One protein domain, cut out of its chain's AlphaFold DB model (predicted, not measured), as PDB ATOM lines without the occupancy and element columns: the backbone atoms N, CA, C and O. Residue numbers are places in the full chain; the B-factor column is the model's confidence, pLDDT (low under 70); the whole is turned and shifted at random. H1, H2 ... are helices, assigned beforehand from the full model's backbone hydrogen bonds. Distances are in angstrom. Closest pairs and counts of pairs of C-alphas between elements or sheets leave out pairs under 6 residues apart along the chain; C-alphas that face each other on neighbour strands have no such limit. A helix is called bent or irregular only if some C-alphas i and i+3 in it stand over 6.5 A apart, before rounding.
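Overview. This is residues 22 to 159 of the 545 residues of the protein "Transglutaminase-like protein" of Clostridium sp. ASBs410 (UniProt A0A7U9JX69). Bent helix H2 runs most of the length of a long, thin shape, with H1 beside H2a. H3 folds back along H2, and short H4 packs on H2a. The printed part has 138 residues and four named helices, H1 to H4 in order, all helix in class. It is extended, radius of gyration of the C-alphas 23.7 A, spanning 79 by 32 by 17 A.

Along the chain. By hydrogen bonds H2, residues 53 to 102, and H3, residues 107 to 152, were each assigned as one helix, but both are bent: C-alphas 72 and 75 are 6.8 A apart, 126 and 129 6.9 A. The arms are H2a, 53 to 72, 28.4 A; H2b, 75 to 102, 39.7 A; H3a, 107 to 126, 28.9 A; H3b, 129 to 152, 34.6 A. H1, residues 22 to 46, 35.6 A, begins at C-alpha (108.754, 10.941, 56.832) and is irregular, C-alphas 37 and 40 being 7.0 A apart. H4, residues 155 to 159, ends at C-alpha (119.554, 42.613, 67.277).

Arrangement. H2a and H1 form a helical hairpin, closest C-alphas Gly 64 and Lys 40, 4.1 A. H2b touches H3b with residues 75 to 87 alone, closest C-alphas Pro 76 and Leu 139, 5.7 A, at a shallow tilt of 21 degrees, opposite ways. H4 touches H2a, closest C-alphas Thr 159 and Phe 62, 5.7 A. Every O i to N i+4 pair is within hydrogen-bond range in H2a, H3b and H4; 18 of 21 are in H1, 21 of 24 in H2b, 15 of 16 in H3a.

Size, cuts and confidence. The C-alphas farthest apart, Glu 52 and Glu 108, are 79.8 A apart. The printed part has no cut and no long link. 43 residues have pLDDT under 70, among them 88 to 111.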
ATOM      1  N   TRP A  22     109.468   9.818  57.464       67.94
ATOM      2  CA  TRP A  22     108.754  10.941  56.832       67.94
ATOM      3  C   TRP A  22     108.210  11.981  57.823       67.94
ATOM      4  O   TRP A  22     107.957  13.113  57.432       67.94
ATOM      5  N   LEU A  23     108.027  11.609  59.098       77.88
ATOM      6  CA  LEU A  23     107.503  12.493  60.150       77.88
ATOM      7  C   LEU A  23     108.608  13.254  60.894       77.88
ATOM      8  O   LEU A  23     108.316  14.249  61.549       77.88
ATOM      9  N   LEU A  24     109.863  12.803  60.793       84.88
ATOM     10  CA  LEU A  24     111.007  13.451  61.433       84.88
ATOM     11  C   LEU A  24     111.128  14.953  61.121       84.88
ATOM     12  O   LEU A  24     111.281  15.702  62.083       84.88
ATOM     13  N   PRO A  25     111.032  15.411  59.851       85.81
ATOM     14  CA  PRO A  25     111.172  16.831  59.541       85.81
ATOM     15  C   PRO A  25     110.065  17.673  60.192       85.81
ATOM     16  O   PRO A  25     110.355  18.703  60.785       85.81
ATOM     17  N   LEU A  26     108.821  17.184  60.203       87.00
ATOM     18  CA  LEU A  26     107.696  17.868  60.853       87.00
ATOM     19  C   LEU A  26     107.886  17.986  62.372       87.00
ATOM     20  O   LEU A  26     107.632  19.039  62.950       87.00
ATOM     21  N   ILE A  27     108.361  16.917  63.021       90.38
ATOM     22  CA  ILE A  27     108.643  16.928  64.462       90.38
ATOM     23  C   ILE A  27     109.800  17.883  64.767       90.38
ATOM     24  O   ILE A  27     109.710  18.657  65.716       90.38
ATOM     25  N   SER A  28     110.872  17.870  63.966       90.00
ATOM     26  CA  SER A  28     111.996  18.787  64.167       90.00
ATOM     27  C   SER A  28     111.600  20.245  63.963       90.00
ATOM     28  O   SER A  28     112.007  21.075  64.770       90.00
ATOM     29  N   SER A  29     110.773  20.555  62.958       91.69
ATOM     30  CA  SER A  29     110.254  21.909  62.747       91.69
ATOM     31  C   SER A  29     109.410  22.361  63.936       91.69
ATOM     32  O   SER A  29     109.654  23.429  64.485       91.69
ATOM     33  N   ALA A  30     108.487  21.516  64.411       92.12
ATOM     34  CA  ALA A  30     107.661  21.822  65.579       92.12
ATOM     35  C   ALA A  30     108.501  22.090  66.839       92.12
ATOM     36  O   ALA A  30     108.226  23.036  67.576       92.12
ATOM     37  N   VAL A  31     109.556  21.299  67.069       94.75
ATOM     38  CA  VAL A  31     110.492  21.520  68.181       94.75
ATOM     39  C   VAL A  31     111.260  22.831  68.006       94.75
ATOM     40  O   VAL A  31     111.361  23.591  68.962       94.75
ATOM     41  N   CYS A  32     111.765  23.133  66.806       93.62
ATOM     42  CA  CYS A  32     112.466  24.392  66.542       93.62
ATOM     43  C   CYS A  32     111.556  25.600  66.788       93.62
ATOM     44  O   CYS A  32     111.963  26.534  67.470       93.62
ATOM     45  N   TYR A  33     110.304  25.564  66.329       93.69
ATOM     46  CA  TYR A  33     109.352  26.650  66.570       93.69
ATOM     47  C   TYR A  33     108.952  26.778  68.043       93.69
ATOM     48  O   TYR A  33     108.836  27.894  68.545       93.69
ATOM     49  N   ALA A  34     108.824  25.669  68.776       93.44
ATOM     50  CA  ALA A  34     108.629  25.721  70.223       93.44
ATOM     51  C   ALA A  34     109.833  26.370  70.935       93.44
ATOM     52  O   ALA A  34     109.653  27.240  71.786       93.44
ATOM     53  N   LEU A  35     111.061  26.005  70.553       94.06
ATOM     54  CA  LEU A  35     112.285  26.612  71.087       94.06
ATOM     55  C   LEU A  35     112.408  28.095  70.710       94.06
ATOM     56  O   LEU A  35     112.821  28.897  71.543       94.06
ATOM     57  N   MET A  36     111.990  28.478  69.503       92.44
ATOM     58  CA  MET A  36     111.946  29.871  69.052       92.44
ATOM     59  C   MET A  36     111.063  30.736  69.961       92.44
ATOM     60  O   MET A  36     111.474  31.840  70.321       92.44
ATOM     61  N   LEU A  37     109.885  30.233  70.353       90.12
ATOM     62  CA  LEU A  37     108.958  30.926  71.258       90.12
ATOM     63  C   LEU A  37     109.486  30.999  72.699       90.12
ATOM     64  O   LEU A  37     109.230  31.973  73.406       90.12
ATOM     65  N   LEU A  38     110.246  29.990  73.134       93.19
ATOM     66  CA  LEU A  38     110.823  29.926  74.481       93.19
ATOM     67  C   LEU A  38     112.146  30.694  74.623       93.19
ATOM     68  O   LEU A  38     112.545  31.002  75.744       93.19
ATOM     69  N   ALA A  39     112.823  31.032  73.525       92.00
ATOM     70  CA  ALA A  39     114.158  31.628  73.555       92.00
ATOM     71  C   ALA A  39     114.231  32.926  74.382       92.00
ATOM     72  O   ALA A  39     115.075  33.036  75.273       92.00
ATOM     73  N   LYS A  40     113.320  33.883  74.147       89.19
ATOM     74  CA  LYS A  40     113.263  35.155  74.892       89.19
ATOM     75  C   LYS A  40     113.025  34.967  76.401       89.19
ATOM     76  O   LYS A  40     113.846  35.457  77.178       89.19
ATOM     77  N   PRO A  41     111.959  34.275  76.859       90.19
ATOM     78  CA  PRO A  41     111.721  34.101  78.292       90.19
ATOM     79  C   PRO A  41     112.826  33.294  78.990       90.19
ATOM     80  O   PRO A  41     113.183  33.621  80.119       90.19
ATOM     81  N   VAL A  42     113.418  32.296  78.319       91.50
ATOM     82  CA  VAL A  42     114.550  31.533  78.873       91.50
ATOM     83  C   VAL A  42     115.782  32.421  79.046       91.50
ATOM     84  O   VAL A  42     116.384  32.410  80.117       91.50
ATOM     85  N   CYS A  43     116.137  33.235  78.045       90.31
ATOM     86  CA  CYS A  43     117.272  34.153  78.166       90.31
ATOM     87  C   CYS A  43     117.052  35.184  79.282       90.31
ATOM     88  O   CYS A  43     117.960  35.414  80.076       90.31
ATOM     89  N   ARG A  44     115.838  35.737  79.422       87.06
ATOM     90  CA  ARG A  44     115.501  36.647  80.535       87.06
ATOM     91  C   ARG A  44     115.734  36.009  81.904       87.06
ATOM     92  O   ARG A  44     116.260  36.669  82.793       87.06
ATOM     93  N   LEU A  45     115.390  34.733  82.074       87.44
ATOM     94  CA  LEU A  45     115.646  34.017  83.324       87.44
ATOM     95  C   LEU A  45     117.150  33.808  83.562       87.44
ATOM     96  O   LEU A  45     117.631  34.046  84.667       87.44
ATOM     97  N   LEU A  46     117.892  33.403  82.528       87.75
ATOM     98  CA  LEU A  46     119.326  33.112  82.626       87.75
ATOM     99  C   LEU A  46     120.158  34.336  83.024       87.75
ATOM    100  O   LEU A  46     121.037  34.217  83.871       87.75
ATOM    101  N   PHE A  47     119.862  35.503  82.450       85.56
ATOM    102  CA  PHE A  47     120.602  36.740  82.725       85.56
ATOM    103  C   PHE A  47     120.055  37.530  83.924       85.56
ATOM    104  O   PHE A  47     120.570  38.593  84.239       85.56
ATOM    105  N   SER A  48     119.039  37.028  84.633       73.62
ATOM    106  CA  SER A  48     118.443  37.750  85.768       73.62
ATOM    107  C   SER A  48     119.295  37.772  87.048       73.62
ATOM    108  O   SER A  48     118.934  38.474  87.993       73.62
ATOM    109  N   PHE A  49     120.407  37.027  87.096       66.75
ATOM    110  CA  PHE A  49     121.212  36.822  88.303       66.75
ATOM    111  C   PHE A  49     122.570  37.534  88.243       66.75
ATOM    112  O   PHE A  49     123.397  37.227  87.391       66.75
ATOM    113  N   GLY A  50     122.834  38.404  89.226       60.97
ATOM    114  CA  GLY A  50     124.188  38.837  89.603       60.97
ATOM    115  C   GLY A  50     124.852  39.915  88.740       60.97
ATOM    116  O   GLY A  50     126.007  40.241  88.998       60.97
ATOM    117  N   GLU A  51     124.160  40.478  87.751       65.25
ATOM    118  CA  GLU A  51     124.710  41.495  86.848       65.25
ATOM    119  C   GLU A  51     123.970  42.833  86.964       65.25
ATOM    120  O   GLU A  51     122.836  42.898  87.441       65.25
ATOM    121  N   GLU A  52     124.622  43.907  86.514       82.94
ATOM    122  CA  GLU A  52     124.030  45.243  86.417       82.94
ATOM    123  C   GLU A  52     122.697  45.195  85.634       82.94
ATOM    124  O   GLU A  52     122.668  44.619  84.537       82.94
ATOM    125  N   PRO A  53     121.596  45.789  86.146       86.19
ATOM    126  CA  PRO A  53     120.246  45.571  85.616       86.19
ATOM    127  C   PRO A  53     120.099  45.861  84.117       86.19
ATOM    128  O   PRO A  53     119.444  45.103  83.399       86.19
ATOM    129  N   VAL A  54     120.727  46.937  83.634       88.62
ATOM    130  CA  VAL A  54     120.673  47.355  82.224       88.62
ATOM    131  C   VAL A  54     121.423  46.363  81.334       88.62
ATOM    132  O   VAL A  54     120.871  45.845  80.362       88.62
ATOM    133  N   SER A  55     122.661  46.031  81.703       89.06
ATOM    134  CA  SER A  55     123.506  45.077  80.974       89.06
ATOM    135  C   SER A  55     122.884  43.678  80.897       89.06
ATOM    136  O   SER A  55     122.918  43.031  79.844       89.06
ATOM    137  N   ALA A  56     122.296  43.217  82.002       88.75
ATOM    138  CA  ALA A  56     121.581  41.948  82.095       88.75
ATOM    139  C   ALA A  56     120.392  41.892  81.124       88.75
ATOM    140  O   ALA A  56     120.256  40.949  80.337       88.75
ATOM    141  N   GLN A  57     119.552  42.933  81.141       90.75
ATOM    142  CA  GLN A  57     118.348  43.000  80.321       90.75
ATOM    143  C   GLN A  57     118.676  43.065  78.820       90.75
ATOM    144  O   GLN A  57     118.098  42.317  78.028       90.75
ATOM    145  N   LEU A  58     119.647  43.893  78.420       91.19
ATOM    146  CA  LEU A  58     120.055  44.008  77.016       91.19
ATOM    147  C   LEU A  58     120.664  42.706  76.485       91.19
ATOM    148  O   LEU A  58     120.382  42.303  75.355       91.19
ATOM    149  N   ARG A  59     121.454  41.994  77.300       91.56
ATOM    150  CA  ARG A  59     121.968  40.668  76.926       91.56
ATOM    151  C   ARG A  59     120.855  39.642  76.786       91.56
ATOM    152  O   ARG A  59     120.870  38.880  75.819       91.56
ATOM    153  N   ALA A  60     119.882  39.637  77.693       91.38
ATOM    154  CA  ALA A  60     118.726  38.756  77.582       91.38
ATOM    155  C   ALA A  60     117.955  38.971  76.271       91.38
ATOM    156  O   ALA A  60     117.591  37.997  75.610       91.38
ATOM    157  N   GLU A  61     117.734  40.228  75.878       91.94
ATOM    158  CA  GLU A  61     117.087  40.576  74.608       91.94
ATOM    159  C   GLU A  61     117.933  40.169  73.403       91.94
ATOM    160  O   GLU A  61     117.420  39.519  72.491       91.94
ATOM    161  N   PHE A  62     119.233  40.474  73.424       93.69
ATOM    162  CA  PHE A  62     120.153  40.147  72.337       93.69
ATOM    163  C   PHE A  62     120.236  38.637  72.093       93.69
ATOM    164  O   PHE A  62     119.959  38.169  70.988       93.69
ATOM    165  N   TYR A  63     120.571  37.856  73.125       92.50
ATOM    166  CA  TYR A  63     120.690  36.404  72.998       92.50
ATOM    167  C   TYR A  63     119.336  35.738  72.742       92.50
ATOM    168  O   TYR A  63     119.281  34.754  72.006       92.50
ATOM    169  N   GLY A  64     118.245  36.295  73.277       91.81
ATOM    170  CA  GLY A  64     116.886  35.845  72.990       91.81
ATOM    171  C   GLY A  64     116.523  36.011  71.515       91.81
ATOM    172  O   GLY A  64     116.119  35.039  70.877       91.81
ATOM    173  N   ASN A  65     116.717  37.210  70.954       91.94
ATOM    174  CA  ASN A  65     116.483  37.485  69.533       91.94
ATOM    175  C   ASN A  65     117.392  36.620  68.645       91.94
ATOM    176  O   ASN A  65     116.916  35.990  67.700       91.94
ATOM    177  N   PHE A  66     118.679  36.530  68.981       92.62
ATOM    178  CA  PHE A  66     119.649  35.737  68.233       92.62
ATOM    179  C   PHE A  66     119.288  34.243  68.212       92.62
ATOM    180  O   PHE A  66     119.268  33.619  67.148       92.62
ATOM    181  N   ALA A  67     118.926  33.669  69.364       92.94
ATOM    182  CA  ALA A  67     118.481  32.283  69.457       92.94
ATOM    183  C   ALA A  67     117.167  32.050  68.692       92.94
ATOM    184  O   ALA A  67     117.065  31.063  67.963       92.94
ATOM    185  N   SER A  68     116.190  32.964  68.780       92.50
ATOM    186  CA  SER A  68     114.956  32.883  67.985       92.50
ATOM    187  C   SER A  68     115.243  32.868  66.479       92.50
ATOM    188  O   SER A  68     114.668  32.048  65.769       92.50
ATOM    189  N   ILE A  69     116.164  33.710  65.990       91.75
ATOM    190  CA  ILE A  69     116.560  33.734  64.571       91.75
ATOM    191  C   ILE A  69     117.211  32.405  64.165       91.75
ATOM    192  O   ILE A  69     116.872  31.851  63.120       91.75
ATOM    193  N   ILE A  70     118.098  31.842  64.994       93.00
ATOM    194  CA  ILE A  70     118.704  30.528  64.722       93.00
ATOM    195  C   ILE A  70     117.628  29.442  64.630       93.00
ATOM    196  O   ILE A  70     117.601  28.684  63.658       93.00
ATOM    197  N   PHE A  71     116.722  29.368  65.607       94.31
ATOM    198  CA  PHE A  71     115.658  28.363  65.614       94.31
ATOM    199  C   PHE A  71     114.663  28.536  64.463       94.31
ATOM    200  O   PHE A  71     114.123  27.539  63.992       94.31
ATOM    201  N   LEU A  72     114.472  29.758  63.959       92.94
ATOM    202  CA  LEU A  72     113.687  30.025  62.755       92.94
ATOM    203  C   LEU A  72     114.379  29.500  61.483       92.94
ATOM    204  O   LEU A  72     113.710  28.992  60.590       92.94
ATOM    205  N   LEU A  73     115.711  29.581  61.392       93.75
ATOM    206  CA  LEU A  73     116.477  29.180  60.200       93.75
ATOM    207  C   LEU A  73     116.810  27.678  60.139       93.75
ATOM    208  O   LEU A  73     117.139  27.162  59.070       93.75
ATOM    209  N   LEU A  74     116.734  26.958  61.261       94.38
ATOM    210  CA  LEU A  74     117.062  25.529  61.337       94.38
ATOM    211  C   LEU A  74     116.110  24.596  60.550       94.38
ATOM    212  O   LEU A  74     116.623  23.705  59.868       94.38
ATOM    213  N   PRO A  75     114.771  24.754  60.580       93.88
ATOM    214  CA  PRO A  75     113.829  23.878  59.877       93.88
ATOM    215  C   PRO A  75     114.127  23.634  58.386       93.88
ATOM    216  O   PRO A  75     114.235  22.464  58.004       93.88
ATOM    217  N   PRO A  76     114.342  24.653  57.523       93.31
ATOM    218  CA  PRO A  76     114.652  24.410  56.112       93.31
ATOM    219  C   PRO A  76     115.983  23.665  55.923       93.31
ATOM    220  O   PRO A  76     116.088  22.799  55.050       93.31
ATOM    221  N   VAL A  77     116.982  23.930  56.773       93.44
ATOM    222  CA  VAL A  77     118.279  23.233  56.748       93.44
ATOM    223  C   VAL A  77     118.117  21.766  57.150       93.44
ATOM    224  O   VAL A  77     118.634  20.878  56.470       93.44
ATOM    225  N   ILE A  78     117.356  21.484  58.212       91.12
ATOM    226  CA  ILE A  78     117.071  20.119  58.673       91.12
ATOM    227  C   ILE A  78     116.290  19.347  57.602       91.12
ATOM    228  O   ILE A  78     116.646  18.209  57.286       91.12
ATOM    229  N   CYS A  79     115.279  19.966  56.986       90.00
ATOM    230  CA  CYS A  79     114.524  19.386  55.874       90.00
ATOM    231  C   CYS A  79     115.433  19.009  54.695       90.00
ATOM    232  O   CYS A  79     115.330  17.896  54.173       90.00
ATOM    233  N   LEU A  80     116.363  19.889  54.312       89.94
ATOM    234  CA  LEU A  80     117.323  19.630  53.239       89.94
ATOM    235  C   LEU A  80     118.302  18.498  53.590       89.94
ATOM    236  O   LEU A  80     118.546  17.612  52.771       89.94
ATOM    237  N   LEU A  81     118.838  18.483  54.814       89.12
ATOM    238  CA  LEU A  81     119.748  17.429  55.276       89.12
ATOM    239  C   LEU A  81     119.057  16.060  55.310       89.12
ATOM    240  O   LEU A  81     119.611  15.071  54.824       89.12
ATOM    241  N   LEU A  82     117.826  15.996  55.823       87.44
ATOM    242  CA  LEU A  82     117.030  14.767  55.836       87.44
ATOM    243  C   LEU A  82     116.690  14.298  54.420       87.44
ATOM    244  O   LEU A  82     116.741  13.095  54.152       87.44
ATOM    245  N   TYR A  83     116.420  15.226  53.500       85.69
ATOM    246  CA  TYR A  83     116.245  14.916  52.084       85.69
ATOM    247  C   TYR A  83     117.507  14.297  51.465       85.69
ATOM    248  O   TYR A  83     117.404  13.281  50.772       85.69
ATOM    249  N   ILE A  84     118.690  14.863  51.729       83.56
ATOM    250  CA  ILE A  84     119.980  14.344  51.243       83.56
ATOM    251  C   ILE A  84     120.223  12.928  51.782       83.56
ATOM    252  O   ILE A  84     120.559  12.016  51.019       83.56
ATOM    253  N   ILE A  85     119.990  12.710  53.079       80.06
ATOM    254  CA  ILE A  85     120.136  11.395  53.717       80.06
ATOM    255  C   ILE A  85     119.173  10.376  53.091       80.06
ATOM    256  O   ILE A  85     119.592   9.268  52.741       80.06
ATOM    257  N   ALA A  86     117.905  10.753  52.900       74.31
ATOM    258  CA  ALA A  86     116.879   9.890  52.317       74.31
ATOM    259  C   ALA A  86     117.143   9.560  50.840       74.31
ATOM    260  O   ALA A  86     116.912   8.433  50.406       74.31
ATOM    261  N   SER A  87     117.612  10.540  50.067       70.88
ATOM    262  CA  SER A  87     117.688  10.448  48.606       70.88
ATOM    263  C   SER A  87     119.020   9.908  48.091       70.88
ATOM    264  O   SER A  87     119.047   9.332  47.004       70.88
ATOM    265  N   ILE A  88     120.113  10.093  48.839       67.75
ATOM    266  CA  ILE A  88     121.474   9.758  48.394       67.75
ATOM    267  C   ILE A  88     122.064   8.628  49.240       67.75
ATOM    268  O   ILE A  88     122.513   7.618  48.702       67.75
ATOM    269  N   ILE A  89     122.039   8.756  50.567       62.59
ATOM    270  CA  ILE A  89     122.792   7.860  51.460       62.59
ATOM    271  C   ILE A  89     122.064   6.526  51.678       62.59
ATOM    272  O   ILE A  89     122.701   5.469  51.685       62.59
ATOM    273  N   GLY A  90     120.733   6.553  51.806       62.53
ATOM    274  CA  GLY A  90     119.905   5.351  51.973       62.53
ATOM    275  C   GLY A  90     120.112   4.302  50.865       62.53
ATOM    276  O   GLY A  90     120.524   3.181  51.176       62.53
ATOM    277  N   PRO A  91     119.928   4.661  49.579       64.12
ATOM    278  CA  PRO A  91     120.085   3.730  48.458       64.12
ATOM    279  C   PRO A  91     121.507   3.167  48.307       64.12
ATOM    280  O   PRO A  91     121.682   2.009  47.927       64.12
ATOM    281  N   ILE A  92     122.539   3.962  48.619       60.41
ATOM    282  CA  ILE A  92     123.946   3.533  48.540       60.41
ATOM    283  C   ILE A  92     124.249   2.461  49.594       60.41
ATOM    284  O   ILE A  92     124.929   1.475  49.301       60.41
ATOM    285  N   ARG A  93     123.731   2.630  50.816       58.34
ATOM    286  CA  ARG A  93     123.930   1.678  51.917       58.34
ATOM    287  C   ARG A  93     123.239   0.345  51.644       58.34
ATOM    288  O   ARG A  93     123.858  -0.699  51.823       58.34
ATOM    289  N   GLU A  94     122.000   0.386  51.159       60.19
ATOM    290  CA  GLU A  94     121.232  -0.816  50.819       60.19
ATOM    291  C   GLU A  94     121.894  -1.594  49.671       60.19
ATOM    292  O   GLU A  94     122.082  -2.805  49.767       60.19
ATOM    293  N   LYS A  95     122.379  -0.893  48.635       61.38
ATOM    294  CA  LYS A  95     123.126  -1.509  47.529       61.38
ATOM    295  C   LYS A  95     124.408  -2.210  48.004       61.38
ATOM    296  O   LYS A  95     124.738  -3.278  47.494       61.38
ATOM    297  N   ARG A  96     125.121  -1.641  48.983       59.47
ATOM    298  CA  ARG A  96     126.383  -2.186  49.521       59.47
ATOM    299  C   ARG A  96     126.181  -3.414  50.416       59.47
ATOM    300  O   ARG A  96     126.965  -4.354  50.338       59.47
ATOM    301  N   GLU A  97     125.139  -3.406  51.245       59.47
ATOM    302  CA  GLU A  97     124.740  -4.553  52.078       59.47
ATOM    303  C   GLU A  97     124.260  -5.723  51.208       59.47
ATOM    304  O   GLU A  97     124.643  -6.866  51.436       59.47
ATOM    305  N   LEU A  98     123.493  -5.436  50.152       55.81
ATOM    306  CA  LEU A  98     122.990  -6.455  49.228       55.81
ATOM    307  C   LEU A  98     124.098  -7.094  48.379       55.81
ATOM    308  O   LEU A  98     124.063  -8.305  48.176       55.81
ATOM    309  N   LEU A  99     125.093  -6.311  47.936       59.81
ATOM    310  CA  LEU A  99     126.285  -6.827  47.243       59.81
ATOM    311  C   LEU A  99     127.071  -7.818  48.117       59.81
ATOM    312  O   LEU A  99     127.496  -8.857  47.628       59.81
ATOM    313  N   ARG A 100     127.189  -7.556  49.428       58.81
ATOM    314  CA  ARG A 100     127.814  -8.504  50.372       58.81
ATOM    315  C   ARG A 100     127.052  -9.825  50.493       58.81
ATOM    316  O   ARG A 100     127.673 -10.862  50.689       58.81
ATOM    317  N   VAL A 101     125.721  -9.787  50.428       57.88
ATOM    318  CA  VAL A 101     124.872 -10.980  50.589       57.88
ATOM    319  C   VAL A 101     124.823 -11.814  49.304       57.88
ATOM    320  O   VAL A 101     124.761 -13.039  49.378       57.88
ATOM    321  N   SER A 102     124.893 -11.188  48.123       59.47
ATOM    322  CA  SER A 102     124.869 -11.906  46.839       59.47
ATOM    323  C   SER A 102     126.106 -12.768  46.578       59.47
ATOM    324  O   SER A 102     125.989 -13.783  45.892       59.47
ATOM    325  N   ASP A 103     127.257 -12.400  47.144       59.94
ATOM    326  CA  ASP A 103     128.525 -13.126  46.967       59.94
ATOM    327  C   ASP A 103     128.555 -14.483  47.701       59.94
ATOM    328  O   ASP A 103     129.404 -15.325  47.416       59.94
ATOM    329  N   LEU A 104     127.606 -14.730  48.612       59.28
ATOM    330  CA  LEU A 104     127.565 -15.912  49.484       59.28
ATOM    331  C   LEU A 104     126.577 -17.011  49.034       59.28
ATOM    332  O   LEU A 104     126.480 -18.037  49.703       59.28
ATOM    333  N   LEU A 105     125.832 -16.830  47.932       59.25
ATOM    334  CA  LEU A 105     124.677 -17.680  47.577       59.25
ATOM    335  C   LEU A 105     124.876 -18.535  46.302       59.25
ATOM    336  O   LEU A 105     125.505 -18.123  45.318       59.25
ATOM    337  N   ALA A 106     124.282 -19.736  46.282       65.44
ATOM    338  CA  ALA A 106     124.290 -20.652  45.132       65.44
ATOM    339  C   ALA A 106     123.467 -20.110  43.932       65.44
ATOM    340  O   ALA A 106     122.652 -19.198  44.076       65.44
ATOM    341  N   ALA A 107     123.690 -20.642  42.721       61.66
ATOM    342  CA  ALA A 107     123.179 -20.065  41.465       61.66
ATOM    343  C   ALA A 107     121.636 -19.961  41.367       61.66
ATOM    344  O   ALA A 107     121.131 -18.976  40.829       61.66
ATOM    345  N   GLU A 108     120.878 -20.912  41.923       60.44
ATOM    346  CA  GLU A 108     119.402 -20.856  41.943       60.44
ATOM    347  C   GLU A 108     118.846 -19.857  42.972       60.44
ATOM    348  O   GLU A 108     117.853 -19.172  42.710       60.44
ATOM    349  N   GLU A 109     119.502 -19.711  44.127       64.75
ATOM    350  CA  GLU A 109     119.132 -18.698  45.121       64.75
ATOM    351  C   GLU A 109     119.413 -17.287  44.604       64.75
ATOM    352  O   GLU A 109     118.613 -16.381  44.835       64.75
ATOM    353  N   ARG A 110     120.476 -17.101  43.809       64.81
ATOM    354  CA  ARG A 110     120.757 -15.826  43.134       64.81
ATOM    355  C   ARG A 110     119.600 -15.373  42.245       64.81
ATOM    356  O   ARG A 110     119.240 -14.200  42.303       64.81
ATOM    357  N   LEU A 111     118.968 -16.267  41.478       62.88
ATOM    358  CA  LEU A 111     117.857 -15.905  40.586       62.88
ATOM    359  C   LEU A 111     116.616 -15.416  41.354       62.88
ATOM    360  O   LEU A 111     116.012 -14.407  40.978       62.88
ATOM    361  N   LYS A 112     116.256 -16.081  42.463       70.06
ATOM    362  CA  LYS A 112     115.177 -15.616  43.357       70.06
ATOM    363  C   LYS A 112     115.510 -14.261  43.975       70.06
ATOM    364  O   LYS A 112     114.643 -13.387  44.022       70.06
ATOM    365  N   THR A 113     116.760 -14.066  44.384       67.00
ATOM    366  CA  THR A 113     117.243 -12.789  44.918       67.00
ATOM    367  C   THR A 113     117.164 -11.682  43.861       67.00
ATOM    368  O   THR A 113     116.641 -10.612  44.159       67.00
ATOM    369  N   TYR A 114     117.557 -11.939  42.609       66.12
ATOM    370  CA  TYR A 114     117.451 -10.974  41.503       66.12
ATOM    371  C   TYR A 114     116.000 -10.608  41.151       66.12
ATOM    372  O   TYR A 114     115.695  -9.436  40.938       66.12
ATOM    373  N   LEU A 115     115.074 -11.571  41.126       66.19
ATOM    374  CA  LEU A 115     113.650 -11.291  40.880       66.19
ATOM    375  C   LEU A 115     113.011 -10.496  42.027       66.19
ATOM    376  O   LEU A 115     112.215  -9.584  41.786       66.19
ATOM    377  N   MET A 116     113.386 -10.798  43.273       70.06
ATOM    378  CA  MET A 116     112.975 -10.017  44.440       70.06
ATOM    379  C   MET A 116     113.569  -8.595  44.394       70.06
ATOM    380  O   MET A 116     112.859  -7.635  44.694       70.06
ATOM    381  N   GLN A 117     114.818  -8.439  43.933       62.44
ATOM    382  CA  GLN A 117     115.457  -7.139  43.684       62.44
ATOM    383  C   GLN A 117     114.748  -6.346  42.583       62.44
ATOM    384  O   GLN A 117     114.526  -5.153  42.759       62.44
ATOM    385  N   TYR A 118     114.351  -6.976  41.475       62.75
ATOM    386  CA  TYR A 118     113.645  -6.298  40.385       62.75
ATOM    387  C   TYR A 118     112.255  -5.811  40.824       62.75
ATOM    388  O   TYR A 118     111.886  -4.669  40.547       62.75
ATOM    389  N   LYS A 119     111.520  -6.626  41.598       67.12
ATOM    390  CA  LYS A 119     110.256  -6.203  42.230       67.12
ATOM    391  C   LYS A 119     110.457  -5.039  43.201       67.12
ATOM    392  O   LYS A 119     109.770  -4.029  43.065       67.12
ATOM    393  N   ARG A 120     111.431  -5.136  44.117       63.97
ATOM    394  CA  ARG A 120     111.767  -4.040  45.044       63.97
ATOM    395  C   ARG A 120     112.192  -2.779  44.298       63.97
ATOM    396  O   ARG A 120     111.759  -1.696  44.664       63.97
ATOM    397  N   TYR A 121     112.982  -2.893  43.235       62.75
ATOM    398  CA  TYR A 121     113.425  -1.759  42.426       62.75
ATOM    399  C   TYR A 121     112.250  -1.042  41.744       62.75
ATOM    400  O   TYR A 121     112.182   0.188  41.782       62.75
ATOM    401  N   ILE A 122     111.290  -1.785  41.182       58.50
ATOM    402  CA  ILE A 122     110.070  -1.215  40.587       58.50
ATOM    403  C   ILE A 122     109.201  -0.526  41.653       58.50
ATOM    404  O   ILE A 122     108.776   0.614  41.453       58.50
ATOM    405  N   GLU A 123     108.981  -1.165  42.807       59.44
ATOM    406  CA  GLU A 123     108.216  -0.585  43.924       59.44
ATOM    407  C   GLU A 123     108.895   0.669  44.507       59.44
ATOM    408  O   GLU A 123     108.242   1.683  44.779       59.44
ATOM    409  N   HIS A 124     110.223   0.655  44.631       59.16
ATOM    410  CA  HIS A 124     111.012   1.772  45.149       59.16
ATOM    411  C   HIS A 124     111.051   2.955  44.165       59.16
ATOM    412  O   HIS A 124     110.967   4.112  44.581       59.16
ATOM    413  N   LYS A 125     111.107   2.695  42.848       56.12
ATOM    414  CA  LYS A 125     111.034   3.729  41.798       56.12
ATOM    415  C   LYS A 125     109.635   4.361  41.710       56.12
ATOM    416  O   LYS A 125     109.524   5.567  41.499       56.12
ATOM    417  N   SER A 126     108.586   3.574  41.955       56.88
ATOM    418  CA  SER A 126     107.184   4.018  42.047       56.88
ATOM    419  C   SER A 126     106.908   4.918  43.264       56.88
ATOM    420  O   SER A 126     106.109   5.850  43.183       56.88
ATOM    421  N   THR A 127     107.602   4.693  44.383       60.38
ATOM    422  CA  THR A 127     107.363   5.429  45.641       60.38
ATOM    423  C   THR A 127     108.313   6.624  45.823       60.38
ATOM    424  O   THR A 127     107.958   7.611  46.466       60.38
ATOM    425  N   GLY A 128     109.498   6.588  45.204       66.94
ATOM    426  CA  GLY A 128     110.560   7.591  45.365       66.94
ATOM    427  C   GLY A 128     110.228   9.010  44.890       66.94
ATOM    428  O   GLY A 128     110.794   9.967  45.410       66.94
ATOM    429  N   TRP A 129     109.306   9.193  43.941       73.56
ATOM    430  CA  TRP A 129     108.920  10.539  43.495       73.56
ATOM    431  C   TRP A 129     107.984  11.239  44.494       73.56
ATOM    432  O   TRP A 129     108.166  12.425  44.748       73.56
ATOM    433  N   LYS A 130     107.055  10.510  45.136       77.25
ATOM    434  CA  LYS A 130     106.135  11.055  46.162       77.25
ATOM    435  C   LYS A 130     106.899  11.626  47.355       77.25
ATOM    436  O   LYS A 130     106.582  12.683  47.879       77.25
ATOM    437  N   ILE A 131     107.948  10.910  47.719       76.56
ATOM    438  CA  ILE A 131     108.949  11.240  48.726       76.56
ATOM    439  C   ILE A 131     109.643  12.574  48.418       76.56
ATOM    440  O   ILE A 131     109.722  13.448  49.277       76.56
ATOM    441  N   ARG A 132     110.117  12.749  47.178       80.50
ATOM    442  CA  ARG A 132     110.783  13.983  46.740       80.50
ATOM    443  C   ARG A 132     109.808  15.154  46.711       80.50
ATOM    444  O   ARG A 132     110.137  16.217  47.218       80.50
ATOM    445  N   VAL A 133     108.603  14.936  46.180       84.94
ATOM    446  CA  VAL A 133     107.531  15.942  46.171       84.94
ATOM    447  C   VAL A 133     107.196  16.386  47.594       84.94
ATOM    448  O   VAL A 133     107.127  17.583  47.839       84.94
ATOM    449  N   PHE A 134     107.070  15.455  48.545       86.50
ATOM    450  CA  PHE A 134     106.828  15.783  49.951       86.50
ATOM    451  C   PHE A 134     107.909  16.705  50.531       86.50
ATOM    452  O   PHE A 134     107.577  17.748  51.084       86.50
ATOM    453  N   PHE A 135     109.193  16.363  50.368       87.25
ATOM    454  CA  PHE A 135     110.288  17.199  50.871       87.25
ATOM    455  C   PHE A 135     110.363  18.563  50.177       87.25
ATOM    456  O   PHE A 135     110.643  19.547  50.851       87.25
ATOM    457  N   TYR A 136     110.090  18.651  48.871       88.88
ATOM    458  CA  TYR A 136     110.071  19.936  48.166       88.88
ATOM    459  C   TYR A 136     108.915  20.829  48.608       88.88
ATOM    460  O   TYR A 136     109.128  22.013  48.844       88.88
ATOM    461  N   VAL A 137     107.713  20.265  48.757       91.38
ATOM    462  CA  VAL A 137     106.551  21.004  49.265       91.38
ATOM    463  C   VAL A 137     106.815  21.474  50.690       91.38
ATOM    464  O   VAL A 137     106.602  22.644  50.989       91.38
ATOM    465  N   LEU A 138     107.340  20.600  51.553       91.50
ATOM    466  CA  LEU A 138     107.667  20.964  52.927       91.50
ATOM    467  C   LEU A 138     108.744  22.051  52.976       91.50
ATOM    468  O   LEU A 138     108.551  23.059  53.640       91.50
ATOM    469  N   LEU A 139     109.837  21.903  52.225       93.31
ATOM    470  CA  LEU A 139     110.895  22.911  52.154       93.31
ATOM    471  C   LEU A 139     110.363  24.264  51.657       93.31
ATOM    472  O   LEU A 139     110.732  25.293  52.212       93.31
ATOM    473  N   ALA A 140     109.481  24.273  50.654       93.06
ATOM    474  CA  ALA A 140     108.853  25.498  50.165       93.06
ATOM    475  C   ALA A 140     107.976  26.163  51.238       93.06
ATOM    476  O   ALA A 140     108.029  27.383  51.391       93.06
ATOM    477  N   ILE A 141     107.215  25.373  52.006       93.94
ATOM    478  CA  ILE A 141     106.420  25.866  53.139       93.94
ATOM    479  C   ILE A 141     107.333  26.483  54.204       93.94
ATOM    480  O   ILE A 141     107.095  27.618  54.605       93.94
ATOM    481  N   GLU A 142     108.396  25.784  54.612       93.69
ATOM    482  CA  GLU A 142     109.329  26.278  55.636       93.69
ATOM    483  C   GLU A 142     110.029  27.565  55.181       93.69
ATOM    484  O   GLU A 142     110.083  28.535  55.928       93.69
ATOM    485  N   ILE A 143     110.516  27.623  53.937       93.75
ATOM    486  CA  ILE A 143     111.152  28.834  53.394       93.75
ATOM    487  C   ILE A 143     110.158  29.998  53.367       93.75
ATOM    488  O   ILE A 143     110.503  31.102  53.784       93.75
ATOM    489  N   THR A 144     108.926  29.763  52.911       93.81
ATOM    490  CA  THR A 144     107.888  30.805  52.869       93.81
ATOM    491  C   THR A 144     107.581  31.318  54.272       93.81
ATOM    492  O   THR A 144     107.524  32.527  54.485       93.81
ATOM    493  N   PHE A 145     107.456  30.411  55.243       92.94
ATOM    494  CA  PHE A 145     107.223  30.756  56.640       92.94
ATOM    495  C   PHE A 145     108.373  31.579  57.233       92.94
ATOM    496  O   PHE A 145     108.129  32.604  57.868       92.94
ATOM    497  N   VAL A 146     109.625  31.184  56.978       93.19
ATOM    498  CA  VAL A 146     110.820  31.925  57.407       93.19
ATOM    499  C   VAL A 146     110.850  33.322  56.802       93.19
ATOM    500  O   VAL A 146     111.048  34.290  57.532       93.19
ATOM    501  N   VAL A 147     110.623  33.450  55.491       92.00
ATOM    502  CA  VAL A 147     110.601  34.749  54.803       92.00
ATOM    503  C   VAL A 147     109.512  35.644  55.387       92.00
ATOM    504  O   VAL A 147     109.777  36.804  55.688       92.00
ATOM    505  N   GLN A 148     108.314  35.103  55.614       91.94
ATOM    506  CA  GLN A 148     107.214  35.848  56.214       91.94
ATOM    507  C   GLN A 148     107.558  36.301  57.640       91.94
ATOM    508  O   GLN A 148     107.396  37.475  57.966       91.94
ATOM    509  N   CYS A 149     108.111  35.415  58.471       89.81
ATOM    510  CA  CYS A 149     108.538  35.764  59.825       89.81
ATOM    511  C   CYS A 149     109.636  36.834  59.830       89.81
ATOM    512  O   CYS A 149     109.552  37.773  60.610       89.81
ATOM    513  N   LEU A 150     110.644  36.735  58.958       88.00
ATOM    514  CA  LEU A 150     111.714  37.732  58.866       88.00
ATOM    515  C   LEU A 150     111.216  39.088  58.355       88.00
ATOM    516  O   LEU A 150     111.738  40.115  58.776       88.00
ATOM    517  N   PHE A 151     110.215  39.102  57.472       85.31
ATOM    518  CA  PHE A 151     109.648  40.340  56.937       85.31
ATOM    519  C   PHE A 151     108.807  41.092  57.978       85.31
ATOM    520  O   PHE A 151     108.874  42.315  58.052       85.31
ATOM    521  N   PHE A 152     108.039  40.365  58.796       81.94
ATOM    522  CA  PHE A 152     107.185  40.951  59.837       81.94
ATOM    523  C   PHE A 152     107.874  41.104  61.200       81.94
ATOM    524  O   PHE A 152     107.323  41.742  62.093       81.94
ATOM    525  N   SER A 153     109.061  40.525  61.392       81.94
ATOM    526  CA  SER A 153     109.795  40.621  62.651       81.94
ATOM    527  C   SER A 153     110.736  41.823  62.670       81.94
ATOM    528  O   SER A 153     111.585  41.986  61.795       81.94
ATOM    529  N   SER A 154     110.660  42.613  63.739       79.44
ATOM    530  CA  SER A 154     111.658  43.629  64.083       79.44
ATOM    531  C   SER A 154     112.961  43.027  64.628       79.44
ATOM    532  O   SER A 154     113.988  43.707  64.645       79.44
ATOM    533  N   ALA A 155     112.962  41.745  65.020       81.19
ATOM    534  CA  ALA A 155     114.060  41.117  65.752       81.19
ATOM    535  C   ALA A 155     115.432  41.231  65.061       81.19
ATOM    536  O   ALA A 155     116.404  41.503  65.767       81.19
ATOM    537  N   PRO A 156     115.578  41.085  63.725       84.06
ATOM    538  CA  PRO A 156     116.877  41.267  63.077       84.06
ATOM    539  C   PRO A 156     117.425  42.690  63.230       84.06
ATOM    540  O   PRO A 156     118.605  42.857  63.531       84.06
ATOM    541  N   ARG A 157     116.570  43.712  63.071       83.56
ATOM    542  CA  ARG A 157     116.969  45.122  63.212       83.56
ATOM    543  C   ARG A 157     117.306  45.442  64.665       83.56
ATOM    544  O   ARG A 157     118.384  45.955  64.935       83.56
ATOM    545  N   GLU A 158     116.442  45.031  65.594       85.81
ATOM    546  CA  GLU A 158     116.674  45.179  67.036       85.81
ATOM    547  C   GLU A 158     117.979  44.508  67.479       85.81
ATOM    548  O   GLU A 158     118.704  45.060  68.296       85.81
ATOM    549  N   THR A 159     118.314  43.335  66.932       89.19
ATOM    550  CA  THR A 159     119.554  42.613  67.277       89.19
ATOM    551  C   THR A 159     120.801  43.410  66.897       89.19
ATOM    552  O   THR A 159     121.784  43.390  67.638       89.19
TER     553      THR A 159